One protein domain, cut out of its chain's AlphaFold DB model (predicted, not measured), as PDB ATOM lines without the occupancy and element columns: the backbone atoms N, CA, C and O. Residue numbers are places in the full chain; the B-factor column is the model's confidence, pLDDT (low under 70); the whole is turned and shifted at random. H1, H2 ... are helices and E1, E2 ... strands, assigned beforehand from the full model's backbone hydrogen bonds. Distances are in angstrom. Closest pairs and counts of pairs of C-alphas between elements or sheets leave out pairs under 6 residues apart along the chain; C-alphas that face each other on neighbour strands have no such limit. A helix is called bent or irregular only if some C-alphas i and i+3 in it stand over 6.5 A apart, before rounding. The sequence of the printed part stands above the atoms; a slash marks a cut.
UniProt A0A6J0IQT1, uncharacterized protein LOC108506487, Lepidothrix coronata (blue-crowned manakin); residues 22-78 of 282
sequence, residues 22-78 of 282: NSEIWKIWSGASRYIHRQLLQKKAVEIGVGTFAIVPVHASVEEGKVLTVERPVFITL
ATOM      1  N   ASN A  22     220.491 152.269 192.522       86.75
ATOM      2  CA  ASN A  22     221.306 152.910 193.556       86.75
ATOM      3  C   ASN A  22     222.723 153.223 193.036       86.75
ATOM      4  O   ASN A  22     223.264 154.289 193.308       86.75
ATOM      5  N   SER A  23     223.297 152.337 192.213       85.56
ATOM      6  CA  SER A  23     224.618 152.523 191.602       85.56
ATOM      7  C   SER A  23     224.721 153.757 190.688       85.56
ATOM      8  O   SER A  23     225.738 154.454 190.701       85.56
ATOM      9  N   GLU A  24     223.675 154.059 189.920       82.94
ATOM     10  CA  GLU A  24     223.614 155.227 189.036       82.94
ATOM     11  C   GLU A  24     223.424 156.505 189.849       82.94
ATOM     12  O   GLU A  24     224.105 157.499 189.591       82.94
ATOM     13  N   ILE A  25     222.596 156.449 190.895       83.44
ATOM     14  CA  ILE A  25     222.409 157.550 191.848       83.44
ATOM     15  C   ILE A  25     223.753 157.927 192.487       83.44
ATOM     16  O   ILE A  25     224.150 159.093 192.450       83.44
ATOM     17  N   TRP A  26     224.508 156.951 193.003       84.75
ATOM     18  CA  TRP A  26     225.839 157.191 193.576       84.75
ATOM     19  C   TRP A  26     226.814 157.797 192.563       84.75
ATOM     20  O   TRP A  26     227.545 158.733 192.895       84.75
ATOM     21  N   LYS A  27     226.814 157.313 191.314       87.75
ATOM     22  CA  LYS A  27     227.662 157.866 190.247       87.75
ATOM     23  C   LYS A  27     227.317 159.321 189.951       87.75
ATOM     24  O   LYS A  27     228.229 160.150 189.927       87.75
ATOM     25  N   ILE A  28     226.034 159.641 189.795       88.31
ATOM     26  CA  ILE A  28     225.559 161.005 189.536       88.31
ATOM     27  C   ILE A  28     225.966 161.932 190.687       88.31
ATOM     28  O   ILE A  28     226.590 162.965 190.443       88.31
ATOM     29  N   TRP A  29     225.720 161.531 191.938       88.75
ATOM     30  CA  TRP A  29     226.106 162.328 193.105       88.75
ATOM     31  C   TRP A  29     227.618 162.496 193.237       88.75
ATOM     32  O   TRP A  29     228.077 163.591 193.553       88.75
ATOM     33  N   SER A  30     228.405 161.456 192.946       86.19
ATOM     34  CA  SER A  30     229.871 161.549 192.949       86.19
ATOM     35  C   SER A  30     230.406 162.483 191.856       86.19
ATOM     36  O   SER A  30     231.417 163.156 192.046       86.19
ATOM     37  N   GLY A  31     229.731 162.535 190.704       89.56
ATOM     38  CA  GLY A  31     230.059 163.446 189.613       89.56
ATOM     39  C   GLY A  31     229.721 164.888 189.973       89.56
ATOM     40  O   GLY A  31     230.575 165.768 189.854       89.56
ATOM     41  N   ALA A  32     228.507 165.114 190.480       86.69
ATOM     42  CA  ALA A  32     228.034 166.424 190.911       86.69
ATOM     43  C   ALA A  32     228.891 166.994 192.052       86.69
ATOM     44  O   ALA A  32     229.343 168.135 191.970       86.69
ATOM     45  N   SER A  33     229.198 166.193 193.078       85.31
ATOM     46  CA  SER A  33     230.039 166.627 194.200       85.31
ATOM     47  C   SER A  33     231.451 166.992 193.746       85.31
ATOM     48  O   SER A  33     231.978 168.036 194.131       85.31
ATOM     49  N   ARG A  34     232.045 166.186 192.858       90.81
ATOM     50  CA  ARG A  34     233.363 166.466 192.278       90.81
ATOM     51  C   ARG A  34     233.360 167.747 191.446       90.81
ATOM     52  O   ARG A  34     234.335 168.494 191.496       90.81
ATOM     53  N   TYR A  35     232.291 168.004 190.694       89.62
ATOM     54  CA  TYR A  35     232.132 169.239 189.931       89.62
ATOM     55  C   TYR A  35     232.051 170.458 190.856       89.62
ATOM     56  O   TYR A  35     232.854 171.376 190.702       89.62
ATOM     57  N   ILE A  36     231.168 170.431 191.860       85.81
ATOM     58  CA  ILE A  36     231.014 171.521 192.839       85.81
ATOM     59  C   ILE A  36     232.348 171.797 193.534       85.81
ATOM     60  O   ILE A  36     232.793 172.938 193.587       85.81
ATOM     61  N   HIS A  37     233.039 170.751 193.991       82.94
ATOM     62  CA  HIS A  37     234.338 170.888 194.643       82.94
ATOM     63  C   HIS A  37     235.382 171.558 193.738       82.94
ATOM     64  O   HIS A  37     236.099 172.454 194.177       82.94
ATOM     65  N   ARG A  38     235.446 171.178 192.454       88.75
ATOM     66  CA  ARG A  38     236.359 171.809 191.486       88.75
ATOM     67  C   ARG A  38     236.029 173.281 191.247       88.75
ATOM     68  O   ARG A  38     236.952 174.080 191.138       88.75
ATOM     69  N   GLN A  39     234.750 173.636 191.167       87.00
ATOM     70  CA  GLN A  39     234.342 175.032 191.001       87.00
ATOM     71  C   GLN A  39     234.671 175.865 192.245       87.00
ATOM     72  O   GLN A  39     235.230 176.953 192.120       87.00
ATOM     73  N   LEU A  40     234.432 175.319 193.440       84.69
ATOM     74  CA  LEU A  40     234.778 175.984 194.693       84.69
ATOM     75  C   LEU A  40     236.289 176.189 194.828       84.69
ATOM     76  O   LEU A  40     236.708 177.287 195.167       84.69
ATOM     77  N   LEU A  41     237.120 175.205 194.465       84.94
ATOM     78  CA  LEU A  41     238.581 175.380 194.418       84.94
ATOM     79  C   LEU A  41     239.021 176.504 193.466       84.94
ATOM     80  O   LEU A  41     240.024 177.167 193.713       84.94
ATOM     81  N   GLN A  42     238.264 176.750 192.393       86.38
ATOM     82  CA  GLN A  42     238.475 177.884 191.488       86.38
ATOM     83  C   GLN A  42     237.866 179.199 192.010       86.38
ATOM     84  O   GLN A  42     237.804 180.172 191.260       86.38
ATOM     85  N   LYS A  43     237.397 179.233 193.264       82.94
ATOM     86  CA  LYS A  43     236.687 180.356 193.899       82.94
ATOM     87  C   LYS A  43     235.424 180.790 193.148       82.94
ATOM     88  O   LYS A  43     235.008 181.943 193.235       82.94
ATOM     89  N   LYS A  44     234.799 179.865 192.416       80.25
ATOM     90  CA  LYS A  44     233.551 180.102 191.682       80.25
ATOM     91  C   LYS A  44     232.365 179.593 192.488       80.25
ATOM     92  O   LYS A  44     232.393 178.476 193.006       80.25
ATOM     93  N   ALA A  45     231.322 180.413 192.567       83.88
ATOM     94  CA  ALA A  45     230.061 180.008 193.163       83.88
ATOM     95  C   ALA A  45     229.284 179.084 192.209       83.88
ATOM     96  O   ALA A  45     229.327 179.269 190.993       83.88
ATOM     97  N   VAL A  46     228.581 178.091 192.756       85.75
ATOM     98  CA  VAL A  46     227.778 177.130 191.985       85.75
ATOM     99  C   VAL A  46     226.337 177.169 192.459       85.75
ATOM    100  O   VAL A  46     226.054 176.822 193.603       85.75
ATOM    101  N   GLU A  47     225.427 177.546 191.569       84.88
ATOM    102  CA  GLU A  47     223.987 177.550 191.815       84.88
ATOM    103  C   GLU A  47     223.358 176.226 191.358       84.88
ATOM    104  O   GLU A  47     223.611 175.757 190.248       84.88
ATOM    105  N   ILE A  48     222.553 175.599 192.221       82.38
ATOM    106  CA  ILE A  48     221.893 174.301 191.950       82.38
ATOM    107  C   ILE A  48     220.360 174.445 192.030       82.38
ATOM    108  O   ILE A  48     219.641 173.499 192.347       82.38
ATOM    109  N   GLY A  49     219.842 175.658 191.811       76.75
ATOM    110  CA  GLY A  49     218.415 176.009 191.867       76.75
ATOM    111  C   GLY A  49     217.821 176.057 193.283       76.75
ATOM    112  O   GLY A  49     217.064 176.963 193.606       76.75
ATOM    113  N   VAL A  50     218.201 175.127 194.164       78.81
ATOM    114  CA  VAL A  50     217.802 175.113 195.589       78.81
ATOM    115  C   VAL A  50     218.661 176.034 196.468       78.81
ATOM    116  O   VAL A  50     218.312 176.333 197.612       78.81
ATOM    117  N   GLY A  51     219.810 176.462 195.953       82.56
ATOM    118  CA  GLY A  51     220.772 177.290 196.661       82.56
ATOM    119  C   GLY A  51     222.114 177.364 195.947       82.56
ATOM    120  O   GLY A  51     222.328 176.713 194.919       82.56
ATOM    121  N   THR A  52     223.023 178.131 196.537       83.88
ATOM    122  CA  THR A  52     224.326 178.466 195.966       83.88
ATOM    123  C   THR A  52     225.447 178.013 196.889       83.88
ATOM    124  O   THR A  52     225.470 178.346 198.073       83.88
ATOM    125  N   PHE A  53     226.400 177.259 196.350       83.56
ATOM    126  CA  PHE A  53     227.665 176.959 197.009       83.56
ATOM    127  C   PHE A  53     228.656 178.080 196.724       83.56
ATOM    128  O   PHE A  53     228.881 178.401 195.560       83.56
ATOM    129  N   ALA A  54     229.284 178.644 197.750       85.19
ATOM    130  CA  ALA A  54     230.321 179.660 197.592       85.19
ATOM    131  C   ALA A  54     231.419 179.485 198.643       85.19
ATOM    132  O   ALA A  54     231.175 178.957 199.726       85.19
ATOM    133  N   ILE A  55     232.634 179.939 198.337       81.38
ATOM    134  CA  ILE A  55     233.685 180.095 199.344       81.38
ATOM    135  C   ILE A  55     233.563 181.497 199.935       81.38
ATOM    136  O   ILE A  55     233.674 182.486 199.214       81.38
ATOM    137  N   VAL A  56     233.342 181.569 201.245       76.69
ATOM    138  CA  VAL A  56     233.267 182.822 201.996       76.69
ATOM    139  C   VAL A  56     234.538 182.960 202.837       76.69
ATOM    140  O   VAL A  56     234.864 182.037 203.593       76.69
ATOM    141  N   PRO A  57     235.281 184.075 202.729       70.50
ATOM    142  CA  PRO A  57     236.382 184.354 203.635       70.50
ATOM    143  C   PRO A  57     235.816 184.662 205.025       70.50
ATOM    144  O   PRO A  57     235.044 185.600 205.209       70.50
ATOM    145  N   VAL A  58     236.188 183.850 206.009       72.50
ATOM    146  CA  VAL A  58     235.809 184.018 207.411       72.50
ATOM    147  C   VAL A  58     237.046 184.414 208.198       72.50
ATOM    148  O   VAL A  58     238.053 183.712 208.202       72.50
ATOM    149  N   HIS A  59     236.964 185.548 208.879       69.69
ATOM    150  CA  HIS A  59     238.006 186.027 209.774       69.69
ATOM    151  C   HIS A  59     238.009 185.186 211.058       69.69
ATOM    152  O   HIS A  59     237.066 185.246 211.844       69.69
ATOM    153  N   ALA A  60     239.049 184.381 211.262       64.75
ATOM    154  CA  ALA A  60     239.295 183.676 212.513       64.75
ATOM    155  C   ALA A  60     240.338 184.456 213.323       64.75
ATOM    156  O   ALA A  60     241.435 184.724 212.831       64.75
ATOM    157  N   SER A  61     240.000 184.831 214.557       53.50
ATOM    158  CA  SER A  61     240.972 185.396 215.492       53.50
ATOM    159  C   SER A  61     241.858 184.271 216.018       53.50
ATOM    160  O   SER A  61     241.369 183.367 216.700       53.50
ATOM    161  N   VAL A  62     243.143 184.320 215.697       58.84
ATOM    162  CA  VAL A  62     244.158 183.534 216.401       58.84
ATOM    163  C   VAL A  62     244.654 184.383 217.575       58.84
ATOM    164  O   VAL A  62     244.624 185.615 217.488       58.84
ATOM    165  N   GLU A  63     245.022 183.744 218.692       52.16
ATOM    166  CA  GLU A  63     245.604 184.424 219.859       52.16
ATOM    167  C   GLU A  63     246.683 185.436 219.427       52.16
ATOM    168  O   GLU A  63     247.427 185.194 218.478       52.16
ATOM    169  N   GLU A  64     246.710 186.585 220.110       55.34
ATOM    170  CA  GLU A  64     247.541 187.768 219.814       55.34
ATOM    171  C   GLU A  64     247.142 188.587 218.570       55.34
ATOM    172  O   GLU A  64     247.975 188.955 217.743       55.34
ATOM    173  N   GLY A  65     245.857 188.929 218.431       60.97
ATOM    174  CA  GLY A  65     245.413 190.029 217.554       60.97
ATOM    175  C   GLY A  65     245.632 189.825 216.047       60.97
ATOM    176  O   GLY A  65     245.324 190.717 215.257       60.97
ATOM    177  N   LYS A  66     246.122 188.654 215.624       54.53
ATOM    178  CA  LYS A  66     246.276 188.279 214.217       54.53
ATOM    179  C   LYS A  66     244.991 187.631 213.722       54.53
ATOM    180  O   LYS A  66     244.601 186.540 214.138       54.53
ATOM    181  N   VAL A  67     244.329 188.318 212.799       65.12
ATOM    182  CA  VAL A  67     243.140 187.814 212.114       65.12
ATOM    183  C   VAL A  67     243.581 187.024 210.885       65.12
ATOM    184  O   VAL A  67     244.135 187.595 209.947       65.12
ATOM    185  N   LEU A  68     243.321 185.716 210.871       67.50
ATOM    186  CA  LEU A  68     243.513 184.883 209.687       67.50
ATOM    187  C   LEU A  68     242.215 184.832 208.882       67.50
ATOM    188  O   LEU A  68     241.166 184.442 209.390       67.50
ATOM    189  N   THR A  69     242.278 185.199 207.605       65.31
ATOM    190  CA  THR A  69     241.199 184.937 206.648       65.31
ATOM    191  C   THR A  69     241.215 183.463 206.269       65.31
ATOM    192  O   THR A  69     242.080 183.017 205.517       65.31
ATOM    193  N   VAL A  70     240.258 182.707 206.797       73.06
ATOM    194  CA  VAL A  70     240.051 181.297 206.469       73.06
ATOM    195  C   VAL A  70     238.954 181.202 205.419       73.06
ATOM    196  O   VAL A  70     237.825 181.627 205.643       73.06
ATOM    197  N   GLU A  71     239.267 180.618 204.272       77.31
ATOM    198  CA  GLU A  71     238.283 180.333 203.231       77.31
ATOM    199  C   GLU A  71     237.399 179.155 203.654       77.31
ATOM    200  O   GLU A  71     237.888 178.044 203.871       77.31
ATOM    201  N   ARG A  72     236.091 179.394 203.809       73.12
ATOM    202  CA  ARG A  72     235.127 178.362 204.208       73.12
ATOM    203  C   ARG A  72     234.069 178.159 203.124       73.12
ATOM    204  O   ARG A  72     233.439 179.134 202.717       73.12
ATOM    205  N   PRO A  73     233.833 176.919 202.660       75.38
ATOM    206  CA  PRO A  73     232.724 176.634 201.763       75.38
ATOM    207  C   PRO A  73     231.401 176.726 202.535       75.38
ATOM    208  O   PRO A  73     231.221 176.076 203.565       75.38
ATOM    209  N   VAL A  74     230.475 177.535 202.031       80.56
ATOM    210  CA  VAL A  74     229.141 177.758 202.595       80.56
ATOM    211  C   VAL A  74     228.102 177.426 201.531       80.56
ATOM    212  O   VAL A  74     228.281 177.734 200.352       80.56
ATOM    213  N   PHE A  75     227.009 176.791 201.950       81.69
ATOM    214  CA  PHE A  75     225.832 176.598 201.113       81.69
ATOM    215  C   PHE A  75     224.728 177.557 201.554       81.69
ATOM    216  O   PHE A  75     224.299 177.527 202.707       81.69
ATOM    217  N   ILE A  76     224.280 178.407 200.635       79.56
ATOM    218  CA  ILE A  76     223.250 179.417 200.868       79.56
ATOM    219  C   ILE A  76     221.964 178.930 200.200       79.56
ATOM    220  O   ILE A  76     221.853 178.931 198.977       79.56
ATOM    221  N   THR A  77     220.995 178.478 200.992       75.94
ATOM    222  CA  THR A  77     219.673 178.062 200.499       75.94
ATOM    223  C   THR A  77     218.865 179.253 199.995       75.94
ATOM    224  O   THR A  77     218.757 180.252 200.702       75.94
ATOM    225  N   LEU A  78     218.222 179.122 198.828       64.81
ATOM    226  CA  LEU A  78     217.418 180.203 198.233       64.81
ATOM    227  C   LEU A  78     216.037 180.392 198.897       64.81
ATOM    228  O   LEU A  78     215.324 181.343 198.592       64.81
TER     229      LEU A  78
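AT A GLANCE: This is residues 22 to 78 of the 282 residues of the protein "uncharacterized protein LOC108506487" of Lepidothrix coronata (blue-crowned manakin) (UniProt A0A6J0IQT1). A long, bent two-stranded hairpin, E1 and E2, is met near the bends of its strands by residues 36 to 41 of a single helix, H1, while residues 22 to 34 of H1 stick out free. The outline is a rod, spanning 51 by 23 by 19 A. The printed part has 57 residues, with one named helix and two named strands in the order H1, E1, E2; the sheet's order is E1 - E2, antiparallel, and the class is mixed, helices and strands. It is only just loose, close to extended, with a radius of gyration of the C-alphas of 15.1 A.

IN THESE COORDINATES: Find C-alpha 22 at (221.306, 152.910, 193.556); from there H1, residues 22 to 41, runs 28.4 A to C-alpha 41. Go on to C-alpha 51 at (220.772, 177.290, 196.661), where E1, residues 51 to 62, begins its 31.2 A. E2, residues 66 to 77, covers 31.6 A and ends at C-alpha 77 at (219.673, 178.062, 200.499).

HOW THE PARTS SIT: In H1 every O i to N i+4 pair is within hydrogen-bond range. Its closest C-alpha pair with E1 is Leu 40 and Ile 55, 6.3 A apart; with E2 it is Leu 40 and Pro 73, 7.4 A. In the short link after H1, residues 46 to 47 pair antiparallel with residues 52 to 53 of E1. E1 bends by 51 degrees at residue 54 and E2 by 55 degrees at residue 73. E1 and E2 form a hairpin, their directions at 159 degrees; look at N 52 and O 76, 2.8 A, and N 62 and O 66, 3.1 A, both within hydrogen-bond range.

THE WHOLE: The C-alphas of Asn 22 and Glu 64 are the two farthest apart, 50.9 A. The printed part has no cut; the link from E1 to E2 is tight, and no link is long. The mean pLDDT of the printed part is 78.2; look for values under 70 at residues 59 to 69 and 78.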